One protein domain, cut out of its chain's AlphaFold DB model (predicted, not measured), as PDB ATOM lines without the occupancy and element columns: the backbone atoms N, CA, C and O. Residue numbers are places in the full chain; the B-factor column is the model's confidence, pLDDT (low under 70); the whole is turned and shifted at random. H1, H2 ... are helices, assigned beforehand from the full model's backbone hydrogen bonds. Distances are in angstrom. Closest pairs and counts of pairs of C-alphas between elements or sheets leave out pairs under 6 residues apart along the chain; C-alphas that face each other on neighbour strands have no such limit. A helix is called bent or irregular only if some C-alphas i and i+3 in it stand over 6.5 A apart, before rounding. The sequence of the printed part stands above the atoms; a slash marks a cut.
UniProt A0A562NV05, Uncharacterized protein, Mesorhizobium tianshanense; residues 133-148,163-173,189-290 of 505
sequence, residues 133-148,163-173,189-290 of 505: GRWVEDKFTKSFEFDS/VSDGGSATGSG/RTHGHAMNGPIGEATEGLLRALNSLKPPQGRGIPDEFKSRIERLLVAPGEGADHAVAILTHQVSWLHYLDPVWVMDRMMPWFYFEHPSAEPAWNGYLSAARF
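What this domain is: This is residues 133 to 148, 163 to 173 and 189 to 290 of the 505 residues of an uncharacterized protein of Mesorhizobium tianshanense (UniProt A0A562NV05). A rounded cluster of helices is built round H5, which slants through the middle: on one of its sides H3 packs on it, with H1 and H4 each side by side with H3, and on the opposite side H8 packs on it. The helical hairpin of H6 and H7 follows the end of H5, with the last residues of H7 meeting H8, and the short H2 packs on H5 and H8. The printed part has 129 residues, with eight named helices, H1 to H8 in order, and no named strand; its class is all helix. It is compact, with a radius of gyration of the C-alphas of 13.9 A and spans of 36 by 32 by 24 A.

How they stand to each other: Begin at H1, residues 133 to 146, which touches H3, residues 198 to 212, at a shallow tilt of 28 degrees, the same way; their closest C-alphas, of Glu 137 and Gly 205, are 3.8 A apart. H3 forms a helical hairpin with H4, residues 223 to 233, at 21 degrees; their closest C-alphas, of Ile 199 and Leu 232, are 6.6 A apart. Next look at the hub, H5, residues 239 to 249, which touches four helices. H3 touches it with residues 198 to 204 alone, at a steep tilt of 40 degrees, closest at the C-alphas of Gly 200 and His 242, 4.9 A. H4 touches it at C-alphas 233 and 240, 4.5 A, the closest pair. H2, residues 191 to 194, touches it at C-alphas 194 and 242, 4.2 A, the closest pair. H8, residues 277 to 286, touches it at a steep tilt of 42 degrees, closest at the C-alphas of Ala 245 and Gly 283, 4.1 A. H6, residues 251 to 257, and H7, residues 259 to 270, form a helical hairpin at 16 degrees, closest at C-alphas 255 and 262, 5.6 A. H1 is apart from H5. Every O i to N i+4 pair is within hydrogen-bond range in H3, H5, H6 and H8, against 8 of 10 in H1, 6 of 7 in H4 and 4 of 8 in H7; H2 is too short for one.

Where its parts are: Find C-alpha 133 at (-59.139, 1.198, 32.013), where H1 begins its 19.2 A; it is irregular, with C-alphas 138 and 141 7.3 A apart. H3 runs 21.0 A from C-alpha 198, H7 16.0 A from C-alpha 259. H8 ends at C-alpha 286, (-49.873, -17.601, 30.554).

The domain as a whole: The farthest C-alphas, of Phe 146 and Glu 273, are 43.0 A apart. Residues 149 to 162 and 174 to 188 are not printed, leaving gaps of 22.1 A and 12.9 A between C-alphas. Of the links printed whole, none is long. Mean pLDDT of the printed part is 96.7, and no printed residue is under 70.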
ATOM      1  N   GLY A 133     -60.138   2.205  32.374       97.06
ATOM      2  CA  GLY A 133     -59.139   1.198  32.013       97.06
ATOM      3  C   GLY A 133     -59.515   0.491  30.711       97.06
ATOM      4  O   GLY A 133     -58.775   0.591  29.732       97.06
ATOM      5  N   ARG A 134     -60.732  -0.067  30.631       97.25
ATOM      6  CA  ARG A 134     -61.265  -0.678  29.404       97.25
ATOM      7  C   ARG A 134     -61.310   0.299  28.228       97.25
ATOM      8  O   ARG A 134     -60.967  -0.060  27.105       97.25
ATOM      9  N   TRP A 135     -61.703   1.553  28.462       97.75
ATOM     10  CA  TRP A 135     -61.685   2.572  27.410       97.75
ATOM     11  C   TRP A 135     -60.269   2.830  26.883       97.75
ATOM     12  O   TRP A 135     -60.093   2.957  25.674       97.75
ATOM     13  N   VAL A 136     -59.254   2.878  27.751       97.88
ATOM     14  CA  VAL A 136     -57.854   2.996  27.322       97.88
ATOM     15  C   VAL A 136     -57.443   1.756  26.523       97.88
ATOM     16  O   VAL A 136     -56.896   1.905  25.434       97.88
ATOM     17  N   GLU A 137     -57.759   0.553  27.002       98.12
ATOM     18  CA  GLU A 137     -57.466  -0.708  26.308       98.12
ATOM     19  C   GLU A 137     -58.005  -0.723  24.865       98.12
ATOM     20  O   GLU A 137     -57.306  -1.100  23.920       98.12
ATOM     21  N   ASP A 138     -59.255  -0.289  24.690       95.88
ATOM     22  CA  ASP A 138     -59.997  -0.462  23.441       95.88
ATOM     23  C   ASP A 138     -59.937   0.756  22.513       95.88
ATOM     24  O   ASP A 138     -60.045   0.614  21.292       95.88
ATOM     25  N   LYS A 139     -59.827   1.971  23.066       96.12
ATOM     26  CA  LYS A 139     -60.023   3.235  22.328       96.12
ATOM     27  C   LYS A 139     -58.793   4.132  22.302       96.12
ATOM     28  O   LYS A 139     -58.803   5.133  21.573       96.12
ATOM     29  N   PHE A 140     -57.729   3.804  23.038       97.56
ATOM     30  CA  PHE A 140     -56.522   4.629  23.032       97.56
ATOM     31  C   PHE A 140     -55.882   4.701  21.639       97.56
ATOM     32  O   PHE A 140     -55.609   5.800  21.164       97.56
ATOM     33  N   THR A 141     -55.747   3.572  20.931       97.62
ATOM     34  CA  THR A 141     -55.198   3.529  19.560       97.62
ATOM     35  C   THR A 141     -55.930   4.479  18.613       97.62
ATOM     36  O   THR A 141     -55.302   5.289  17.937       97.62
ATOM     37  N   LYS A 142     -57.267   4.456  18.626       95.94
ATOM     38  CA  LYS A 142     -58.091   5.356  17.808       95.94
ATOM     39  C   LYS A 142     -57.907   6.824  18.193       95.94
ATOM     40  O   LYS A 142     -57.841   7.687  17.321       95.94
ATOM     41  N   SER A 143     -57.817   7.113  19.491       96.88
ATOM     42  CA  SER A 143     -57.553   8.470  19.984       96.88
ATOM     43  C   SER A 143     -56.193   8.967  19.488       96.88
ATOM     44  O   SER A 143     -56.078  10.103  19.030       96.88
ATOM     45  N   PHE A 144     -55.181   8.101  19.544       97.44
ATOM     46  CA  PHE A 144     -53.810   8.384  19.140       97.44
ATOM     47  C   PHE A 144     -53.678   8.637  17.631       97.44
ATOM     48  O   PHE A 144     -53.021   9.595  17.230       97.44
ATOM     49  N   GLU A 145     -54.358   7.845  16.799       96.31
ATOM     50  CA  GLU A 145     -54.426   8.056  15.344       96.31
ATOM     51  C   GLU A 145     -55.194   9.332  14.966       96.31
ATOM     52  O   GLU A 145     -54.890   9.971  13.959       96.31
ATOM     53  N   PHE A 146     -56.181   9.722  15.777       96.56
ATOM     54  CA  PHE A 146     -56.965  10.935  15.571       96.56
ATOM     55  C   PHE A 146     -56.184  12.219  15.895       96.56
ATOM     56  O   PHE A 146     -56.206  13.174  15.116       96.56
ATOM     57  N   ASP A 147     -55.551  12.271  17.068       97.44
ATOM     58  CA  ASP A 147     -54.815  13.432  17.577       97.44
ATOM     59  C   ASP A 147     -53.840  12.963  18.667       97.44
ATOM     60  O   ASP A 147     -54.201  12.874  19.843       97.44
ATOM     61  N   SER A 148     -52.608  12.626  18.275       96.94
ATOM     62  CA  SER A 148     -51.631  11.974  19.160       96.94
ATOM     63  C   SER A 148     -51.331  12.775  20.425       96.94
ATOM     64  O   SER A 148     -51.263  12.207  21.512       96.94
ATOM     65  N   VAL A 163     -53.667   6.143  39.460       97.12
ATOM     66  CA  VAL A 163     -52.577   5.902  40.428       97.12
ATOM     67  C   VAL A 163     -52.616   6.830  41.643       97.12
ATOM     68  O   VAL A 163     -51.835   6.648  42.576       97.12
ATOM     69  N   SER A 164     -53.504   7.828  41.639       95.44
ATOM     70  CA  SER A 164     -53.719   8.726  42.778       95.44
ATOM     71  C   SER A 164     -54.189   7.966  44.028       95.44
ATOM     72  O   SER A 164     -54.562   6.793  43.959       95.44
ATOM     73  N   ASP A 165     -54.172   8.640  45.185       93.19
ATOM     74  CA  ASP A 165     -54.686   8.089  46.450       93.19
ATOM     75  C   ASP A 165     -54.071   6.718  46.809       93.19
ATOM     76  O   ASP A 165     -54.752   5.756  47.156       93.19
ATOM     77  N   GLY A 166     -52.750   6.600  46.626       88.75
ATOM     78  CA  GLY A 166     -52.003   5.378  46.932       88.75
ATOM     79  C   GLY A 166     -52.354   4.172  46.055       88.75
ATOM     80  O   GLY A 166     -52.029   3.047  46.428       88.75
ATOM     81  N   GLY A 167     -53.005   4.373  44.905       88.50
ATOM     82  CA  GLY A 167     -53.395   3.284  44.008       88.50
ATOM     83  C   GLY A 167     -54.684   2.575  44.402       88.50
ATOM     84  O   GLY A 167     -54.901   1.439  43.987       88.50
ATOM     85  N   SER A 168     -55.578   3.228  45.153       91.00
ATOM     86  CA  SER A 168     -56.890   2.664  45.518       91.00
ATOM     87  C   SER A 168     -57.753   2.261  44.306       91.00
ATOM     88  O   SER A 168     -58.699   1.480  44.435       91.00
ATOM     89  N   ALA A 169     -57.404   2.748  43.111       94.19
ATOM     90  CA  ALA A 169     -58.052   2.431  41.845       94.19
ATOM     91  C   ALA A 169     -57.241   1.515  40.903       94.19
ATOM     92  O   ALA A 169     -57.656   1.331  39.760       94.19
ATOM     93  N   THR A 170     -56.123   0.920  41.333       95.50
ATOM     94  CA  THR A 170     -55.327   0.022  40.467       95.50
ATOM     95  C   THR A 170     -55.729  -1.448  40.572       95.50
ATOM     96  O   THR A 170     -55.350  -2.240  39.713       95.50
ATOM     97  N   GLY A 171     -56.516  -1.814  41.589       94.38
ATOM     98  CA  GLY A 171     -56.921  -3.196  41.836       94.38
ATOM     99  C   GLY A 171     -57.785  -3.804  40.727       94.38
ATOM    100  O   GLY A 171     -58.627  -3.131  40.125       94.38
ATOM    101  N   SER A 172     -57.596  -5.102  40.488       94.69
ATOM    102  CA  SER A 172     -58.376  -5.874  39.518       94.69
ATOM    103  C   SER A 172     -59.856  -5.965  39.888       94.69
ATOM    104  O   SER A 172     -60.205  -6.140  41.060       94.69
ATOM    105  N   GLY A 173     -60.719  -5.928  38.868       90.00
ATOM    106  CA  GLY A 173     -62.152  -6.189  38.992       90.00
ATOM    107  C   GLY A 173     -62.490  -7.661  39.246       90.00
ATOM    108  O   GLY A 173     -63.639  -7.971  39.556       90.00
ATOM    109  N   ARG A 189     -51.392 -11.253  41.687       96.19
ATOM    110  CA  ARG A 189     -50.231 -10.850  40.874       96.19
ATOM    111  C   ARG A 189     -50.145 -11.706  39.608       96.19
ATOM    112  O   ARG A 189     -49.134 -12.342  39.323       96.19
ATOM    113  N   THR A 190     -51.265 -11.794  38.891       96.56
ATOM    114  CA  THR A 190     -51.455 -12.734  37.778       96.56
ATOM    115  C   THR A 190     -51.907 -12.025  36.508       96.56
ATOM    116  O   THR A 190     -52.561 -10.987  36.568       96.56
ATOM    117  N   HIS A 191     -51.618 -12.619  35.351       97.25
ATOM    118  CA  HIS A 191     -52.047 -12.145  34.041       97.25
ATOM    119  C   HIS A 191     -53.572 -12.002  33.951       97.25
ATOM    120  O   HIS A 191     -54.064 -10.998  33.449       97.25
ATOM    121  N   GLY A 192     -54.332 -12.951  34.511       95.44
ATOM    122  CA  GLY A 192     -55.792 -12.853  34.560       95.44
ATOM    123  C   GLY A 192     -56.259 -11.589  35.291       95.44
ATOM    124  O   GLY A 192     -57.037 -10.809  34.739       95.44
ATOM    125  N   HIS A 193     -55.733 -11.341  36.495       96.75
ATOM    126  CA  HIS A 193     -56.049 -10.126  37.249       96.75
ATOM    127  C   HIS A 193     -55.609  -8.864  36.498       96.75
ATOM    128  O   HIS A 193     -56.370  -7.897  36.471       96.75
ATOM    129  N   ALA A 194     -54.449  -8.907  35.835       97.69
ATOM    130  CA  ALA A 194     -53.919  -7.810  35.035       97.69
ATOM    131  C   ALA A 194     -54.834  -7.430  33.865       97.69
ATOM    132  O   ALA A 194     -55.161  -6.259  33.707       97.69
ATOM    133  N   MET A 195     -55.344  -8.410  33.110       96.38
ATOM    134  CA  MET A 195     -56.316  -8.187  32.024       96.38
ATOM    135  C   MET A 195     -57.636  -7.549  32.490       96.38
ATOM    136  O   MET A 195     -58.447  -7.136  31.668       96.38
ATOM    137  N   ASN A 196     -57.893  -7.541  33.799       95.88
ATOM    138  CA  ASN A 196     -59.111  -7.012  34.410       95.88
ATOM    139  C   ASN A 196     -58.799  -5.888  35.415       95.88
ATOM    140  O   ASN A 196     -59.643  -5.528  36.242       95.88
ATOM    141  N   GLY A 197     -57.569  -5.373  35.391       96.38
ATOM    142  CA  GLY A 197     -57.086  -4.288  36.231       96.38
ATOM    143  C   GLY A 197     -56.832  -3.034  35.396       96.38
ATOM    144  O   GLY A 197     -56.249  -3.154  34.318       96.38
ATOM    145  N   PRO A 198     -57.186  -1.827  35.876       97.81
ATOM    146  CA  PRO A 198     -57.065  -0.607  35.072       97.81
ATOM    147  C   PRO A 198     -55.652  -0.327  34.538       97.81
ATOM    148  O   PRO A 198     -55.499   0.221  33.449       97.81
ATOM    149  N   ILE A 199     -54.607  -0.717  35.277       98.50
ATOM    150  CA  ILE A 199     -53.213  -0.549  34.838       98.50
ATOM    151  C   ILE A 199     -52.801  -1.606  33.806       98.50
ATOM    152  O   ILE A 199     -52.075  -1.282  32.865       98.50
ATOM    153  N   GLY A 200     -53.276  -2.848  33.929       98.44
ATOM    154  CA  GLY A 200     -53.039  -3.868  32.907       98.44
ATOM    155  C   GLY A 200     -53.783  -3.554  31.606       98.44
ATOM    156  O   GLY A 200     -53.173  -3.584  30.541       98.44
ATOM    157  N   GLU A 201     -55.044  -3.120  31.694       98.56
ATOM    158  CA  GLU A 201     -55.836  -2.610  30.563       98.56
ATOM    159  C   GLU A 201     -55.144  -1.411  29.882       98.56
ATOM    160  O   GLU A 201     -55.013  -1.362  28.657       98.56
ATOM    161  N   ALA A 202     -54.605  -0.470  30.667       98.62
ATOM    162  CA  ALA A 202     -53.821   0.640  30.131       98.62
ATOM    163  C   ALA A 202     -52.521   0.191  29.444       98.62
ATOM    164  O   ALA A 202     -52.151   0.743  28.405       98.62
ATOM    165  N   THR A 203     -51.836  -0.808  30.007       98.81
ATOM    166  CA  THR A 203     -50.621  -1.388  29.418       98.81
ATOM    167  C   THR A 203     -50.945  -2.014  28.064       98.81
ATOM    168  O   THR A 203     -50.290  -1.699  27.074       98.81
ATOM    169  N   GLU A 204     -52.002  -2.821  27.982       98.56
ATOM    170  CA  GLU A 204     -52.459  -3.448  26.740       98.56
ATOM    171  C   GLU A 204     -52.863  -2.396  25.687       98.56
ATOM    172  O   GLU A 204     -52.458  -2.491  24.526       98.56
ATOM    173  N   GLY A 205     -53.565  -1.330  26.093       98.19
ATOM    174  CA  GLY A 205     -53.891  -0.194  25.223       98.19
ATOM    175  C   GLY A 205     -52.652   0.498  24.634       98.19
ATOM    176  O   GLY A 205     -52.616   0.791  23.433       98.19
ATOM    177  N   LEU A 206     -51.598   0.703  25.439       98.25
ATOM    178  CA  LEU A 206     -50.310   1.218  24.950       98.25
ATOM    179  C   LEU A 206     -49.668   0.271  23.933       98.25
ATOM    180  O   LEU A 206     -49.196   0.731  22.893       98.25
ATOM    181  N   LEU A 207     -49.653  -1.038  24.204       98.19
ATOM    182  CA  LEU A 207     -49.055  -2.018  23.294       98.19
ATOM    183  C   LEU A 207     -49.824  -2.101  21.966       98.19
ATOM    184  O   LEU A 207     -49.205  -2.178  20.903       98.19
ATOM    185  N   ARG A 208     -51.158  -1.996  21.990       98.12
ATOM    186  CA  ARG A 208     -51.991  -1.929  20.776       98.12
ATOM    187  C   ARG A 208     -51.692  -0.686  19.941       98.12
ATOM    188  O   ARG A 208     -51.522  -0.797  18.727       98.12
ATOM    189  N   ALA A 209     -51.580   0.485  20.571       97.81
ATOM    190  CA  ALA A 209     -51.191   1.719  19.883       97.81
ATOM    191  C   ALA A 209     -49.753   1.658  19.337       97.81
ATOM    192  O   ALA A 209     -49.500   2.100  18.221       97.81
ATOM    193  N   LEU A 210     -48.822   1.038  20.066       97.56
ATOM    194  CA  LEU A 210     -47.471   0.788  19.564       97.56
ATOM    195  C   LEU A 210     -47.497  -0.127  18.331       97.56
ATOM    196  O   LEU A 210     -46.806   0.132  17.349       97.56
ATOM    197  N   ASN A 211     -48.318  -1.178  18.353       96.00
ATOM    198  CA  ASN A 211     -48.467  -2.090  17.224       96.00
ATOM    199  C   ASN A 211     -49.122  -1.421  16.000       96.00
ATOM    200  O   ASN A 211     -48.784  -1.772  14.867       96.00
ATOM    201  N   SER A 212     -50.013  -0.436  16.186       96.44
ATOM    202  CA  SER A 212     -50.651   0.273  15.063       96.44
ATOM    203  C   SER A 212     -49.669   1.119  14.246       96.44
ATOM    204  O   SER A 212     -49.861   1.292  13.041       96.44
ATOM    205  N   LEU A 213     -48.540   1.523  14.847       94.81
ATOM    206  CA  LEU A 213     -47.412   2.143  14.140       94.81
ATOM    207  C   LEU A 213     -46.700   1.186  13.169       94.81
ATOM    208  O   LEU A 213     -45.879   1.638  12.369       94.81
ATOM    209  N   LYS A 214     -46.981  -0.125  13.247       92.94
ATOM    210  CA  LYS A 214     -46.328  -1.198  12.478       92.94
ATOM    211  C   LYS A 214     -44.794  -1.071  12.484       92.94
ATOM    212  O   LYS A 214     -44.180  -1.014  11.413       92.94
ATOM    213  N   PRO A 215     -44.159  -0.978  13.668       90.75
ATOM    214  CA  PRO A 215     -42.719  -0.788  13.749       90.75
ATOM    215  C   PRO A 215     -41.975  -1.981  13.116       90.75
ATOM    216  O   PRO A 215     -42.331  -3.135  13.374       90.75
ATOM    217  N   PRO A 216     -40.947  -1.736  12.282       89.62
ATOM    218  CA  PRO A 216     -40.099  -2.802  11.771       89.62
ATOM    219  C   PRO A 216     -39.251  -3.406  12.898       89.62
ATOM    220  O   PRO A 216     -39.032  -2.779  13.937       89.62
ATOM    221  N   GLN A 217     -38.750  -4.618  12.658       93.44
ATOM    222  CA  GLN A 217     -37.865  -5.329  13.578       93.44
ATOM    223  C   GLN A 217     -36.677  -4.460  14.010       93.44
ATOM    224  O   GLN A 217     -36.048  -3.809  13.175       93.44
ATOM    225  N   GLY A 218     -36.351  -4.482  15.303       91.00
ATOM    226  CA  GLY A 218     -35.146  -3.845  15.841       91.00
ATOM    227  C   GLY A 218     -35.120  -2.314  15.788       91.00
ATOM    228  O   GLY A 218     -34.088  -1.723  16.095       91.00
ATOM    229  N   ARG A 219     -36.224  -1.646  15.417       92.50
ATOM    230  CA  ARG A 219     -36.307  -0.175  15.433       92.50
ATOM    231  C   ARG A 219     -36.217   0.411  16.844       92.50
ATOM    232  O   ARG A 219     -35.873   1.582  16.987       92.50
ATOM    233  N   GLY A 220     -36.541  -0.385  17.857       95.31
ATOM    234  CA  GLY A 220     -36.701   0.070  19.227       95.31
ATOM    235  C   GLY A 220     -38.114   0.579  19.513       95.31
ATOM    236  O   GLY A 220     -38.843   1.017  18.616       95.31
ATOM    237  N   ILE A 221     -38.503   0.527  20.787       97.06
ATOM    238  CA  ILE A 221     -39.758   1.131  21.251       97.06
ATOM    239  C   ILE A 221     -39.544   2.656  21.316       97.06
ATOM    240  O   ILE A 221     -38.557   3.085  21.919       97.06
ATOM    241  N   PRO A 222     -40.427   3.493  20.733       96.75
ATOM    242  CA  PRO A 222     -40.286   4.947  20.805       96.75
ATOM    243  C   PRO A 222     -40.302   5.470  22.250       96.75
ATOM    244  O   PRO A 222     -41.043   4.960  23.093       96.75
ATOM    245  N   ASP A 223     -39.543   6.532  22.526       96.25
ATOM    246  CA  ASP A 223     -39.345   7.054  23.890       96.25
ATOM    247  C   ASP A 223     -40.645   7.503  24.578       96.25
ATOM    248  O   ASP A 223     -40.822   7.313  25.784       96.25
ATOM    249  N   GLU A 224     -41.602   8.041  23.817       96.56
ATOM    250  CA  GLU A 224     -42.934   8.402  24.323       96.56
ATOM    251  C   GLU A 224     -43.724   7.193  24.852       96.56
ATOM    252  O   GLU A 224     -44.498   7.334  25.799       96.56
ATOM    253  N   PHE A 225     -43.517   6.006  24.275       98.06
ATOM    254  CA  PHE A 225     -44.111   4.763  24.767       98.06
ATOM    255  C   PHE A 225     -43.302   4.206  25.938       98.06
ATOM    256  O   PHE A 225     -43.893   3.852  26.955       98.06
ATOM    257  N   LYS A 226     -41.962   4.183  25.841       97.06
ATOM    258  CA  LYS A 226     -41.083   3.704  26.925       97.06
ATOM    259  C   LYS A 226     -41.342   4.453  28.228       97.06
ATOM    260  O   LYS A 226     -41.614   3.825  29.241       97.06
ATOM    261  N   SER A 227     -41.327   5.784  28.198       97.31
ATOM    262  CA  SER A 227     -41.586   6.623  29.378       97.31
ATOM    263  C   SER A 227     -42.927   6.317  30.058       97.31
ATOM    264  O   SER A 227     -43.011   6.308  31.286       97.31
ATOM    265  N   ARG A 228     -43.969   6.005  29.282       98.31
ATOM    266  CA  ARG A 228     -45.294   5.655  29.814       98.31
ATOM    267  C   ARG A 228     -45.366   4.222  30.320       98.31
ATOM    268  O   ARG A 228     -45.954   4.005  31.371       98.31
ATOM    269  N   ILE A 229     -44.712   3.278  29.649       98.38
ATOM    270  CA  ILE A 229     -44.529   1.912  30.159       98.38
ATOM    271  C   ILE A 229     -43.816   1.953  31.518       98.38
ATOM    272  O   ILE A 229     -44.305   1.372  32.481       98.38
ATOM    273  N   GLU A 230     -42.720   2.706  31.632       97.06
ATOM    274  CA  GLU A 230     -41.968   2.878  32.885       97.06
ATOM    275  C   GLU A 230     -42.831   3.515  33.989       97.06
ATOM    276  O   GLU A 230     -42.730   3.132  35.151       97.06
ATOM    277  N   ARG A 231     -43.754   4.421  33.638       97.62
ATOM    278  CA  ARG A 231     -44.732   4.979  34.586       97.62
ATOM    279  C   ARG A 231     -45.738   3.936  35.086       97.62
ATOM    280  O   ARG A 231     -46.097   3.972  36.261       97.62
ATOM    281  N   LEU A 232     -46.195   3.018  34.231       98.44
ATOM    282  CA  LEU A 232     -47.094   1.927  34.637       98.44
ATOM    283  C   LEU A 232     -46.365   0.874  35.488       98.44
ATOM    284  O   LEU A 232     -46.945   0.343  36.430       98.44
ATOM    285  N   LEU A 233     -45.080   0.630  35.214       98.25
ATOM    286  CA  LEU A 233     -44.226  -0.299  35.967       98.25
ATOM    287  C   LEU A 233     -43.957   0.128  37.417       98.25
ATOM    288  O   LEU A 233     -43.529  -0.696  38.221       98.25
ATOM    289  N   VAL A 234     -44.216   1.390  37.765       97.12
ATOM    290  CA  VAL A 234     -44.108   1.912  39.140       97.12
ATOM    291  C   VAL A 234     -45.468   2.282  39.740       97.12
ATOM    292  O   VAL A 234     -45.532   2.982  40.751       97.12
ATOM    293  N   ALA A 235     -46.570   1.838  39.125       97.50
ATOM    294  CA  ALA A 235     -47.909   2.117  39.624       97.50
ATOM    295  C   ALA A 235     -48.149   1.434  40.991       97.50
ATOM    296  O   ALA A 235     -47.846   0.249  41.148       97.50
ATOM    297  N   PRO A 236     -48.718   2.151  41.977       96.81
ATOM    298  CA  PRO A 236     -48.963   1.624  43.316       96.81
ATOM    299  C   PRO A 236     -50.074   0.562  43.342       96.81
ATOM    300  O   PRO A 236     -50.837   0.392  42.384       96.81
ATOM    301  N   GLY A 237     -50.194  -0.138  44.471       94.38
ATOM    302  CA  GLY A 237     -51.150  -1.232  44.638       94.38
ATOM    303  C   GLY A 237     -50.805  -2.420  43.739       94.38
ATOM    304  O   GLY A 237     -49.648  -2.814  43.650       94.38
ATOM    305  N   GLU A 238     -51.802  -2.975  43.049       95.25
ATOM    306  CA  GLU A 238     -51.605  -4.096  42.111       95.25
ATOM    307  C   GLU A 238     -51.016  -3.654  40.755       95.25
ATOM    308  O   GLU A 238     -50.644  -4.489  39.930       95.25
ATOM    309  N   GLY A 239     -50.937  -2.341  40.510       97.31
ATOM    310  CA  GLY A 239     -50.694  -1.775  39.185       97.31
ATOM    311  C   GLY A 239     -49.379  -2.212  38.542       97.31
ATOM    312  O   GLY A 239     -49.384  -2.685  37.406       97.31
ATOM    313  N   ALA A 240     -48.263  -2.093  39.265       98.25
ATOM    314  CA  ALA A 240     -46.950  -2.492  38.760       98.25
ATOM    315  C   ALA A 240     -46.896  -3.983  38.384       98.25
ATOM    316  O   ALA A 240     -46.382  -4.339  37.323       98.25
ATOM    317  N   ASP A 241     -47.477  -4.856  39.212       98.44
ATOM    318  CA  ASP A 241     -47.521  -6.296  38.946       98.44
ATOM    319  C   ASP A 241     -48.353  -6.613  37.701       98.44
ATOM    320  O   ASP A 241     -47.980  -7.470  36.898       98.44
ATOM    321  N   HIS A 242     -49.463  -5.898  37.507       98.56
ATOM    322  CA  HIS A 242     -50.295  -6.042  36.316       98.56
ATOM    323  C   HIS A 242     -49.558  -5.601  35.052       98.56
ATOM    324  O   HIS A 242     -49.583  -6.326  34.058       98.56
ATOM    325  N   ALA A 243     -48.851  -4.469  35.095       98.75
ATOM    326  CA  ALA A 243     -48.029  -4.012  33.976       98.75
ATOM    327  C   ALA A 243     -46.946  -5.045  33.622       98.75
ATOM    328  O   ALA A 243     -46.798  -5.408  32.453       98.75
ATOM    329  N   VAL A 244     -46.239  -5.585  34.624       98.88
ATOM    330  CA  VAL A 244     -45.237  -6.643  34.416       98.88
ATOM    331  C   VAL A 244     -45.858  -7.874  33.759       98.88
ATOM    332  O   VAL A 244     -45.307  -8.358  32.772       98.88
ATOM    333  N   ALA A 245     -46.997  -8.367  34.258       98.69
ATOM    334  CA  ALA A 245     -47.611  -9.588  33.736       98.69
ATOM    335  C   ALA A 245     -48.061  -9.442  32.269       98.69
ATOM    336  O   ALA A 245     -47.897 -10.373  31.480       98.69
ATOM    337  N   ILE A 246     -48.590  -8.275  31.880       98.81
ATOM    338  CA  ILE A 246     -48.954  -7.985  30.481       98.81
ATOM    339  C   ILE A 246     -47.702  -7.904  29.597       98.81
ATOM    340  O   ILE A 246     -47.654  -8.505  28.521       98.81
ATOM    341  N   LEU A 247     -46.653  -7.213  30.051       98.81
ATOM    342  CA  LEU A 247     -45.415  -7.078  29.279       98.81
ATOM    343  C   LEU A 247     -44.720  -8.431  29.084       98.81
ATOM    344  O   LEU A 247     -44.289  -8.736  27.972       98.81
ATOM    345  N   THR A 248     -44.630  -9.274  30.119       98.69
ATOM    346  CA  THR A 248     -43.992 -10.593  29.987       98.69
ATOM    347  C   THR A 248     -44.819 -11.580  29.172       98.69
ATOM    348  O   THR A 248     -44.235 -12.407  28.471       98.69
ATOM    349  N   HIS A 249     -46.148 -11.447  29.159       98.50
ATOM    350  CA  HIS A 249     -47.004 -12.168  28.216       98.50
ATOM    351  C   HIS A 249     -46.664 -11.821  26.750       98.50
ATOM    352  O   HIS A 249     -46.688 -12.686  25.875       98.50
ATOM    353  N   GLN A 250     -46.258 -10.573  26.482       97.69
ATOM    354  CA  GLN A 250     -45.882 -10.076  25.149       97.69
ATOM    355  C   GLN A 250     -44.364 -10.074  24.878       97.69
ATOM    356  O   GLN A 250     -43.913  -9.517  23.874       97.69
ATOM    357  N   VAL A 251     -43.550 -10.718  25.728       97.88
ATOM    358  CA  VAL A 251     -42.078 -10.580  25.709       97.88
ATOM    359  C   VAL A 251     -41.443 -10.913  24.356       97.88
ATOM    360  O   VAL A 251     -40.484 -10.267  23.942       97.88
ATOM    361  N   SER A 252     -41.993 -11.888  23.625       97.19
ATOM    362  CA  SER A 252     -41.463 -12.289  22.314       97.19
ATOM    363  C   SER A 252     -41.649 -11.199  21.256       97.19
ATOM    364  O   SER A 252     -40.763 -10.975  20.435       97.19
ATOM    365  N   TRP A 253     -42.792 -10.511  21.277       97.31
ATOM    366  CA  TRP A 253     -43.067  -9.404  20.364       97.31
ATOM    367  C   TRP A 253     -42.269  -8.159  20.752       97.31
ATOM    368  O   TRP A 253     -41.670  -7.526  19.888       97.31
ATOM    369  N   LEU A 254     -42.166  -7.857  22.050       97.75
ATOM    370  CA  LEU A 254     -41.329  -6.757  22.531       97.75
ATOM    371  C   LEU A 254     -39.852  -6.973  22.176       97.75
ATOM    372  O   LEU A 254     -39.192  -6.030  21.750       97.75
ATOM    373  N   HIS A 255     -39.347  -8.207  22.263       97.75
ATOM    374  CA  HIS A 255     -37.972  -8.542  21.871       97.75
ATOM    375  C   HIS A 255     -37.752  -8.401  20.371       97.75
ATOM    376  O   HIS A 255     -36.725  -7.883  19.957       97.75
ATOM    377  N   TYR A 256     -38.736  -8.769  19.550       96.75
ATOM    378  CA  TYR A 256     -38.684  -8.504  18.111       96.75
ATOM    379  C   TYR A 256     -38.542  -6.998  17.797       96.75
ATOM    380  O   TYR A 256     -37.860  -6.625  16.838       96.75
ATOM    381  N   LEU A 257     -39.142  -6.119  18.606       97.06
ATOM    382  CA  LEU A 257     -39.066  -4.668  18.417       97.06
ATOM    383  C   LEU A 257     -37.801  -4.032  18.998       97.06
ATOM    384  O   LEU A 257     -37.169  -3.217  18.325       97.06
ATOM    385  N   ASP A 258     -37.452  -4.377  20.235       97.50
ATOM    386  CA  ASP A 258     -36.360  -3.771  21.000       97.50
ATOM    387  C   ASP A 258     -35.631  -4.830  21.850       97.50
ATOM    388  O   ASP A 258     -35.855  -4.927  23.062       97.50
ATOM    389  N   PRO A 259     -34.764  -5.653  21.224       97.25
ATOM    390  CA  PRO A 259     -34.045  -6.716  21.921       97.25
ATOM    391  C   PRO A 259     -33.244  -6.189  23.113       97.25
ATOM    392  O   PRO A 259     -33.293  -6.774  24.191       97.25
ATOM    393  N   VAL A 260     -32.552  -5.058  22.937       96.75
ATOM    394  CA  VAL A 260     -31.694  -4.459  23.969       96.75
ATOM    395  C   VAL A 260     -32.525  -4.067  25.187       96.75
ATOM    396  O   VAL A 260     -32.205  -4.476  26.299       96.75
ATOM    397  N   TRP A 261     -33.640  -3.354  24.989       97.12
ATOM    398  CA  TRP A 261     -34.506  -2.968  26.103       97.12
ATOM    399  C   TRP A 261     -35.090  -4.184  26.832       97.12
ATOM    400  O   TRP A 261     -35.092  -4.207  28.061       97.12
ATOM    401  N   VAL A 262     -35.530  -5.222  26.112       97.94
ATOM    402  CA  VAL A 262     -36.046  -6.447  26.748       97.94
ATOM    403  C   VAL A 262     -34.965  -7.145  27.573       97.94
ATOM    404  O   VAL A 262     -35.222  -7.535  28.716       97.94
ATOM    405  N   MET A 263     -33.758  -7.280  27.024       97.56
ATOM    406  CA  MET A 263     -32.650  -7.955  27.699       97.56
ATOM    407  C   MET A 263     -32.164  -7.189  28.935       97.56
ATOM    408  O   MET A 263     -31.913  -7.815  29.965       97.56
ATOM    409  N   ASP A 264     -32.108  -5.859  28.874       96.44
ATOM    410  CA  ASP A 264     -31.612  -5.030  29.976       96.44
ATOM    411  C   ASP A 264     -32.675  -4.754  31.050       96.44
ATOM    412  O   ASP A 264     -32.353  -4.685  32.238       96.44
ATOM    413  N   ARG A 265     -33.943  -4.572  30.655       95.56
ATOM    414  CA  ARG A 265     -35.014  -4.117  31.564       95.56
ATOM    415  C   ARG A 265     -35.930  -5.236  32.026       95.56
ATOM    416  O   ARG A 265     -36.248  -5.281  33.210       95.56
ATOM    417  N   MET A 266     -36.344  -6.134  31.130       97.88
ATOM    418  CA  MET A 266     -37.344  -7.158  31.460       97.88
ATOM    419  C   MET A 266     -36.729  -8.448  31.999       97.88
ATOM    420  O   MET A 266     -37.293  -9.063  32.900       97.88
ATOM    421  N   MET A 267     -35.584  -8.889  31.467       97.75
ATOM    422  CA  MET A 267     -34.960 -10.143  31.921       97.75
ATOM    423  C   MET A 267     -34.637 -10.172  33.421       97.75
ATOM    424  O   MET A 267     -34.840 -11.228  34.025       97.75
ATOM    425  N   PRO A 268     -34.221  -9.058  34.065       98.00
ATOM    426  CA  PRO A 268     -34.061  -9.014  35.514       98.00
ATOM    427  C   PRO A 268     -35.308  -9.399  36.317       98.00
ATOM    428  O   PRO A 268     -35.177  -9.884  37.438       98.00
ATOM    429  N   TRP A 269     -36.510  -9.238  35.763       98.44
ATOM    430  CA  TRP A 269     -37.734  -9.575  36.483       98.44
ATOM    431  C   TRP A 269     -37.898 -11.068  36.719       98.44
ATOM    432  O   TRP A 269     -38.633 -11.426  37.620       98.44
ATOM    433  N   PHE A 270     -37.231 -11.938  35.957       98.38
ATOM    434  CA  PHE A 270     -37.386 -13.390  36.087       98.38
ATOM    435  C   PHE A 270     -36.508 -14.025  37.176       98.38
ATOM    436  O   PHE A 270     -36.685 -15.210  37.472       98.38
ATOM    437  N   TYR A 271     -35.575 -13.278  37.775       97.94
ATOM    438  CA  TYR A 271     -34.819 -13.756  38.937       97.94
ATOM    439  C   TYR A 271     -35.739 -13.833  40.157       97.94
ATOM    440  O   TYR A 271     -36.477 -12.890  40.419       97.94
ATOM    441  N   PHE A 272     -35.706 -14.941  40.904       96.94
ATOM    442  CA  PHE A 272     -36.671 -15.206  41.981       96.94
ATOM    443  C   PHE A 272     -36.586 -14.213  43.148       96.94
ATOM    444  O   PHE A 272     -37.566 -14.023  43.861       96.94
ATOM    445  N   GLU A 273     -35.441 -13.554  43.317       96.31
ATOM    446  CA  GLU A 273     -35.211 -12.509  44.315       96.31
ATOM    447  C   GLU A 273     -35.774 -11.147  43.882       96.31
ATOM    448  O   GLU A 273     -35.899 -10.235  44.701       96.31
ATOM    449  N   HIS A 274     -36.103 -10.983  42.597       97.75
ATOM    450  CA  HIS A 274     -36.671  -9.745  42.090       97.75
ATOM    451  C   HIS A 274     -38.127  -9.601  42.569       97.75
ATOM    452  O   HIS A 274     -38.909 -10.545  42.431       97.75
ATOM    453  N   PRO A 275     -38.565  -8.418  43.048       96.69
ATOM    454  CA  PRO A 275     -39.942  -8.219  43.509       96.69
ATOM    455  C   PRO A 275     -40.998  -8.612  42.468       96.69
ATOM    456  O   PRO A 275     -42.049  -9.140  42.816       96.69
ATOM    457  N   SER A 276     -40.698  -8.400  41.186       98.19
ATOM    458  CA  SER A 276     -41.561  -8.731  40.045       98.19
ATOM    459  C   SER A 276     -41.460 -10.179  39.531       98.19
ATOM    460  O   SER A 276     -42.073 -10.474  38.510       98.19
ATOM    461  N   ALA A 277     -40.733 -11.080  40.207       98.31
ATOM    462  CA  ALA A 277     -40.575 -12.483  39.793       98.31
ATOM    463  C   ALA A 277     -41.902 -13.185  39.541       98.31
ATOM    464  O   ALA A 277     -42.124 -13.775  38.484       98.31
ATOM    465  N   GLU A 278     -42.797 -13.074  40.511       98.06
ATOM    466  CA  GLU A 278     -44.101 -13.709  40.463       98.06
ATOM    467  C   GLU A 278     -44.938 -13.250  39.251       98.06
ATOM    468  O   GLU A 278     -45.234 -14.088  38.395       98.06
ATOM    469  N   PRO A 279     -45.280 -11.956  39.073       98.38
ATOM    470  CA  PRO A 279     -46.052 -11.532  37.904       98.38
ATOM    471  C   PRO A 279     -45.314 -11.763  36.578       98.38
ATOM    472  O   PRO A 279     -45.960 -12.059  35.572       98.38
ATOM    473  N   ALA A 280     -43.976 -11.694  36.559       98.62
ATOM    474  CA  ALA A 280     -43.189 -11.939  35.354       98.62
ATOM    475  C   ALA A 280     -43.344 -13.381  34.856       98.62
ATOM    476  O   ALA A 280     -43.713 -13.594  33.695       98.62
ATOM    477  N   TRP A 281     -43.126 -14.362  35.739       98.44
ATOM    478  CA  TRP A 281     -43.332 -15.777  35.428       98.44
ATOM    479  C   TRP A 281     -44.794 -16.088  35.123       98.44
ATOM    480  O   TRP A 281     -45.065 -16.852  34.196       98.44
ATOM    481  N   ASN A 282     -45.732 -15.469  35.844       98.12
ATOM    482  CA  ASN A 282     -47.154 -15.665  35.597       98.12
ATOM    483  C   ASN A 282     -47.555 -15.221  34.180       98.12
ATOM    484  O   ASN A 282     -48.178 -15.994  33.450       98.12
ATOM    485  N   GLY A 283     -47.153 -14.014  33.767       98.12
ATOM    486  CA  GLY A 283     -47.416 -13.489  32.425       98.12
ATOM    487  C   GLY A 283     -46.779 -14.329  31.319       98.12
ATOM    488  O   GLY A 283     -47.454 -14.716  30.366       98.12
ATOM    489  N   TYR A 284     -45.507 -14.701  31.487       98.25
ATOM    490  CA  TYR A 284     -44.786 -15.532  30.520       98.25
ATOM    491  C   TYR A 284     -45.420 -16.918  30.333       98.25
ATOM    492  O   TYR A 284     -45.652 -17.343  29.202       98.25
ATOM    493  N   LEU A 285     -45.738 -17.623  31.426       97.69
ATOM    494  CA  LEU A 285     -46.352 -18.952  31.349       97.69
ATOM    495  C   LEU A 285     -47.783 -18.888  30.805       97.69
ATOM    496  O   LEU A 285     -48.187 -19.785  30.070       97.69
ATOM    497  N   SER A 286     -48.522 -17.811  31.093       97.00
ATOM    498  CA  SER A 286     -49.873 -17.601  30.554       97.00
ATOM    499  C   SER A 286     -49.892 -17.490  29.025       97.00
ATOM    500  O   SER A 286     -50.881 -17.871  28.405       97.00
ATOM    501  N   ALA A 287     -48.796 -17.039  28.401       95.44
ATOM    502  CA  ALA A 287     -48.684 -16.994  26.941       95.44
ATOM    503  C   ALA A 287     -48.553 -18.389  26.300       95.44
ATOM    504  O   ALA A 287     -48.804 -18.530  25.101       95.44
ATOM    505  N   ALA A 288     -48.137 -19.406  27.072       92.62
ATOM    506  CA  ALA A 288     -47.958 -20.800  26.652       92.62
ATOM    507  C   ALA A 288     -47.141 -20.971  25.348       92.62
ATOM    508  O   ALA A 288     -47.442 -21.818  24.501       92.62
ATOM    509  N   ARG A 289     -46.098 -20.150  25.161       92.12
ATOM    510  CA  ARG A 289     -45.253 -20.119  23.954       92.12
ATOM    511  C   ARG A 289     -43.771 -20.154  24.304       92.12
ATOM    512  O   ARG A 289     -43.342 -19.597  25.308       92.12
ATOM    513  N   PHE A 290     -42.973 -20.768  23.429       94.06
ATOM    514  CA  PHE A 290     -41.518 -20.674  23.531       94.06
ATOM    515  C   PHE A 290     -41.033 -19.298  23.072       94.06
ATOM    516  O   PHE A 290     -41.489 -18.823  22.028       94.06
TER     517      PHE A 290